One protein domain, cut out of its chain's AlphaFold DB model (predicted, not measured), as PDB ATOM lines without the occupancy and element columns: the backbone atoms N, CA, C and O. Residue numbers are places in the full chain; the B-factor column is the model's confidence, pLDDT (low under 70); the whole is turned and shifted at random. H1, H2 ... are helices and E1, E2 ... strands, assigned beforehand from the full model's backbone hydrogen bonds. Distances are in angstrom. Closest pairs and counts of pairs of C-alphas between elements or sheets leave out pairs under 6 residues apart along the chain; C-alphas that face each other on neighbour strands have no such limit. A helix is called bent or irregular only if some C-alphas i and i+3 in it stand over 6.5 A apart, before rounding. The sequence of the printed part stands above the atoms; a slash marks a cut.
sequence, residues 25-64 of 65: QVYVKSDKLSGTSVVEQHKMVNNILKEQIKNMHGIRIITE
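Overview. This is residues 25 to 64 of the 65 residues of an uncharacterized protein of Soboliphyme baturini (UniProt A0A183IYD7). A small ribbon of two parallel strands, E1 and E2, is covered on one face by a single kinked helix, H1, which lies mainly over E2; the other face is bare. The turn with the end of H1, residues 50 to 57, sticks out at one end, and the loop from E1 to H1 closes the other. The printed part has 40 residues with two named strands and one named helix in the order E1, H1, E2, a mixed class of helices and strands. It is compact, with a radius of gyration of the C-alphas of 10.2 A, and spans 31 by 16 by 14 A, only just elongated.

Arrangement. In the sheet, E1, residues 25 to 29, and E2, residues 58 to 64, are parallel neighbours at 22 degrees. N 26 and O 60, at 2.8 A, and N 64 and O 28, at 2.9 A, are within hydrogen-bond range. H1, residues 38 to 53, has 7 pairs of C-alphas within 8 A of E2, the closest being His 42 and Ile 61 at 6.6 A. With E1 it has 1 such pair, Val 28 and Val 45, at 7.8 A. E1, H1 and E2 form a strand-helix-strand unit, two parallel neighbour strands with a helix between them along the chain, and its crossover is right-handed. In H1, 10 of 12 O i to N i+4 pairs are within hydrogen-bond range.

Along the chain. E2 is 20.0 A long and ends at C-alpha 64 (88.901, 107.045, 34.933). E1, 13.3 A, begins at C-alpha 25 (100.940, 108.002, 28.534). H1, 19.3 A, begins at C-alpha 38 (93.380, 101.958, 41.052). It has a kink of 47 degrees near residue 47 and is irregular, with C-alphas 48 and 51 7.9 A apart.

Size, cuts and confidence. The two C-alphas farthest apart, those of Gly 35 and Asn 55, are 31.2 A apart. Residues 50 to 57, of which 50 to 53 belong to H1, stand free. The link from H1 to E2 is tight, with 4 residues, and that from E1 to H1 is short, with 8. The printed part has no cut. Its mean pLDDT is 88.4, and no printed residue is under 70.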
ATOM      1  N   GLN A  25     102.052 107.871  27.605       82.50
ATOM      2  CA  GLN A  25     100.940 108.002  28.534       82.50
ATOM      3  C   GLN A  25      99.667 107.447  27.913       82.50
ATOM      4  O   GLN A  25      99.341 107.819  26.797       82.50
ATOM      5  N   VAL A  26      98.956 106.580  28.628       82.75
ATOM      6  CA  VAL A  26      97.696 105.983  28.177       82.75
ATOM      7  C   VAL A  26      96.581 106.434  29.105       82.75
ATOM      8  O   VAL A  26      96.670 106.240  30.318       82.75
ATOM      9  N   TYR A  27      95.534 107.009  28.524       87.25
ATOM     10  CA  TYR A  27      94.297 107.342  29.220       87.25
ATOM     11  C   TYR A  27      93.255 106.268  28.917       87.25
ATOM     12  O   TYR A  27      93.028 105.920  27.759       87.25
ATOM     13  N   VAL A  28      92.645 105.715  29.960       86.38
ATOM     14  CA  VAL A  28      91.604 104.695  29.842       86.38
ATOM     15  C   VAL A  28      90.393 105.156  30.624       86.38
ATOM     16  O   VAL A  28      90.452 105.262  31.846       86.38
ATOM     17  N   LYS A  29      89.293 105.390  29.909       87.19
ATOM     18  CA  LYS A  29      87.995 105.665  30.511       87.19
ATOM     19  C   LYS A  29      87.048 104.497  30.280       87.19
ATOM     20  O   LYS A  29      86.845 104.098  29.133       87.19
ATOM     21  N   SER A  30      86.506 103.912  31.345       86.00
ATOM     22  CA  SER A  30      85.560 102.801  31.217       86.00
ATOM     23  C   SER A  30      84.758 102.556  32.490       86.00
ATOM     24  O   SER A  30      85.333 102.351  33.558       86.00
ATOM     25  N   ASP A  31      83.447 102.368  32.339       88.88
ATOM     26  CA  ASP A  31      82.561 101.943  33.429       88.88
ATOM     27  C   ASP A  31      82.981 100.603  34.056       88.88
ATOM     28  O   ASP A  31      82.688 100.340  35.219       88.88
ATOM     29  N   LYS A  32      83.724  99.759  33.321       86.25
ATOM     30  CA  LYS A  32      84.253  98.482  33.834       86.25
ATOM     31  C   LYS A  32      85.286  98.653  34.951       86.25
ATOM     32  O   LYS A  32      85.589  97.686  35.641       86.25
ATOM     33  N   LEU A  33      85.842  99.852  35.104       87.56
ATOM     34  CA  LEU A  33      86.780 100.188  36.174       87.56
ATOM     35  C   LEU A  33      86.047 100.552  37.476       87.56
ATOM     36  O   LEU A  33      86.663 100.568  38.546       87.56
ATOM     37  N   SER A  34      84.734 100.798  37.406       90.56
ATOM     38  CA  SER A  34      83.918 101.180  38.554       90.56
ATOM     39  C   SER A  34      83.923 100.108  39.634       90.56
ATOM     40  O   SER A  34      83.814  98.915  39.360       90.56
ATOM     41  N   GLY A  35      84.082 100.549  40.881       94.62
ATOM     42  CA  GLY A  35      84.133  99.668  42.046       94.62
ATOM     43  C   GLY A  35      85.437  98.881  42.212       94.62
ATOM     44  O   GLY A  35      85.536  98.105  43.158       94.62
ATOM     45  N   THR A  36      86.443  99.083  41.351       93.75
ATOM     46  CA  THR A  36      87.765  98.446  41.488       93.75
ATOM     47  C   THR A  36      88.821  99.443  41.949       93.75
ATOM     48  O   THR A  36      88.738 100.639  41.663       93.75
ATOM     49  N   SER A  37      89.828  98.967  42.680       96.31
ATOM     50  CA  SER A  37      90.932  99.817  43.139       96.31
ATOM     51  C   SER A  37      91.803 100.280  41.968       96.31
ATOM     52  O   SER A  37      91.962  99.565  40.981       96.31
ATOM     53  N   VAL A  38      92.464 101.434  42.092       93.56
ATOM     54  CA  VAL A  38      93.380 101.958  41.052       93.56
ATOM     55  C   VAL A  38      94.441 100.925  40.634       93.56
ATOM     56  O   VAL A  38      94.788 100.808  39.460       93.56
ATOM     57  N   VAL A  39      94.932 100.114  41.580       95.12
ATOM     58  CA  VAL A  39      95.902  99.045  41.291       95.12
ATOM     59  C   VAL A  39      95.293  97.959  40.400       95.12
ATOM     60  O   VAL A  39      95.951  97.490  39.472       95.12
ATOM     61  N   GLU A  40      94.051  97.548  40.657       95.56
ATOM     62  CA  GLU A  40      93.342  96.568  39.826       95.56
ATOM     63  C   GLU A  40      93.044  97.126  38.440       95.56
ATOM     64  O   GLU A  40      93.279  96.433  37.450       95.56
ATOM     65  N   GLN A  41      92.628  98.389  38.353       94.56
ATOM     66  CA  GLN A  41      92.425  99.088  37.084       94.56
ATOM     67  C   GLN A  41      93.709  99.068  36.242       94.56
ATOM     68  O   GLN A  41      93.698  98.641  35.087       94.56
ATOM     69  N   HIS A  42      94.853  99.421  36.835       93.44
ATOM     70  CA  HIS A  42      96.147  99.377  36.148       93.44
ATOM     71  C   HIS A  42      96.555  97.955  35.742       93.44
ATOM     72  O   HIS A  42      97.096  97.769  34.654       93.44
ATOM     73  N   LYS A  43      96.289  96.938  36.573       93.81
ATOM     74  CA  LYS A  43      96.540  95.529  36.216       93.81
ATOM     75  C   LYS A  43      95.697  95.094  35.020       93.81
ATOM     76  O   LYS A  43      96.230  94.459  34.113       93.81
ATOM     77  N   MET A  44      94.414  95.449  35.000       92.19
ATOM     78  CA  MET A  44      93.519  95.157  33.877       92.19
ATOM     79  C   MET A  44      94.031  95.800  32.587       92.19
ATOM     80  O   MET A  44      94.187  95.110  31.582       92.19
ATOM     81  N   VAL A  45      94.381  97.087  32.632       89.31
ATOM     82  CA  VAL A  45      94.927  97.811  31.474       89.31
ATOM     83  C   VAL A  45      96.259  97.211  31.008       89.31
ATOM     84  O   VAL A  45      96.421  96.939  29.820       89.31
ATOM     85  N   ASN A  46      97.188  96.923  31.922       90.69
ATOM     86  CA  ASN A  46      98.466  96.282  31.592       90.69
ATOM     87  C   ASN A  46      98.284  94.912  30.929       90.69
ATOM     88  O   ASN A  46      99.005  94.597  29.988       90.69
ATOM     89  N   ASN A  47      97.329  94.104  31.396       91.25
ATOM     90  CA  ASN A  47      97.059  92.793  30.807       91.25
ATOM     91  C   ASN A  47      96.532  92.908  29.372       91.25
ATOM     92  O   ASN A  47      96.929  92.119  28.520       91.25
ATOM     93  N   ILE A  48      95.676  93.896  29.103       88.62
ATOM     94  CA  ILE A  48      95.119  94.145  27.767       88.62
ATOM     95  C   ILE A  48      96.200  94.654  26.803       88.62
ATOM     96  O   ILE A  48      96.216  94.265  25.639       88.62
ATOM     97  N   LEU A  49      97.099  95.515  27.287       86.06
ATOM     98  CA  LEU A  49      98.123  96.173  26.471       86.06
ATOM     99  C   LEU A  49      99.457  95.417  26.413       86.06
ATOM    100  O   LEU A  49     100.394  95.891  25.774       86.06
ATOM    101  N   LYS A  50      99.570  94.269  27.088       86.81
ATOM    102  CA  LYS A  50     100.835  93.569  27.351       86.81
ATOM    103  C   LYS A  50     101.697  93.358  26.104       86.81
ATOM    104  O   LYS A  50     102.904  93.585  26.157       86.81
ATOM    105  N   GLU A  51     101.091  92.942  24.996       86.56
ATOM    106  CA  GLU A  51     101.818  92.662  23.753       86.56
ATOM    107  C   GLU A  51     102.252  93.948  23.038       86.56
ATOM    108  O   GLU A  51     103.357  94.025  22.505       86.56
ATOM    109  N   GLN A  52     101.421  94.986  23.087       81.75
ATOM    110  CA  GLN A  52     101.675  96.288  22.477       81.75
ATOM    111  C   GLN A  52     102.787  97.044  23.213       81.75
ATOM    112  O   GLN A  52     103.557  97.767  22.584       81.75
ATOM    113  N   ILE A  53     102.895  96.858  24.534       81.12
ATOM    114  CA  ILE A  53     103.824  97.617  25.386       81.12
ATOM    115  C   ILE A  53     105.157  96.915  25.640       81.12
ATOM    116  O   ILE A  53     106.048  97.492  26.258       81.12
ATOM    117  N   LYS A  54     105.322  95.686  25.142       85.50
ATOM    118  CA  LYS A  54     106.480  94.819  25.407       85.50
ATOM    119  C   LYS A  54     107.836  95.456  25.083       85.50
ATOM    120  O   LYS A  54     108.816  95.172  25.761       85.50
ATOM    121  N   ASN A  55     107.881  96.310  24.060       80.56
ATOM    122  CA  ASN A  55     109.108  96.959  23.588       80.56
ATOM    123  C   ASN A  55     109.181  98.451  23.963       80.56
ATOM    124  O   ASN A  55     110.030  99.176  23.449       80.56
ATOM    125  N   MET A  56     108.272  98.937  24.813       83.50
ATOM    126  CA  MET A  56     108.249 100.336  25.241       83.50
ATOM    127  C   MET A  56     109.178 100.534  26.441       83.50
ATOM    128  O   MET A  56     109.265  99.674  27.313       83.50
ATOM    129  N   HIS A  57     109.859 101.682  26.502       83.31
ATOM    130  CA  HIS A  57     110.744 102.008  27.626       83.31
ATOM    131  C   HIS A  57     109.962 102.150  28.939       83.31
ATOM    132  O   HIS A  57     110.388 101.670  29.985       83.31
ATOM    133  N   GLY A  58     108.786 102.773  28.871       82.25
ATOM    134  CA  GLY A  58     107.855 102.833  29.983       82.25
ATOM    135  C   GLY A  58     106.521 103.446  29.581       82.25
ATOM    136  O   GLY A  58     106.422 104.204  28.609       82.25
ATOM    137  N   ILE A  59     105.487 103.099  30.344       85.00
ATOM    138  CA  ILE A  59     104.138 103.629  30.172       85.00
ATOM    139  C   ILE A  59     103.615 104.211  31.483       85.00
ATOM    140  O   ILE A  59     103.876 103.686  32.565       85.00
ATOM    141  N   ARG A  60     102.836 105.283  31.384       87.06
ATOM    142  CA  ARG A  60     102.042 105.838  32.477       87.06
ATOM    143  C   ARG A  60     100.572 105.616  32.164       87.06
ATOM    144  O   ARG A  60     100.070 106.161  31.187       87.06
ATOM    145  N   ILE A  61      99.890 104.847  33.002       89.75
ATOM    146  CA  ILE A  61      98.454 104.599  32.874       89.75
ATOM    147  C   ILE A  61      97.706 105.612  33.736       89.75
ATOM    148  O   ILE A  61      98.061 105.832  34.895       89.75
ATOM    149  N   ILE A  62      96.688 106.229  33.152       90.25
ATOM    150  CA  ILE A  62      95.664 106.996  33.851       90.25
ATOM    151  C   ILE A  62      94.336 106.315  33.577       90.25
ATOM    152  O   ILE A  62      94.010 106.006  32.432       90.25
ATOM    153  N   THR A  63      93.599 106.066  34.649       91.44
ATOM    154  CA  THR A  63      92.314 105.386  34.613       91.44
ATOM    155  C   THR A  63      91.243 106.292  35.195       91.44
ATOM    156  O   THR A  63      91.464 106.964  36.201       91.44
ATOM    157  N   GLU A  64      90.101 106.330  34.521       88.62
ATOM    158  CA  GLU A  64      88.901 107.045  34.933       88.62
ATOM    159  C   GLU A  64      87.691 106.136  34.707       88.62
ATOM    160  O   GLU A  64      87.631 105.379  33.735       88.62
TER     161      GLU A  64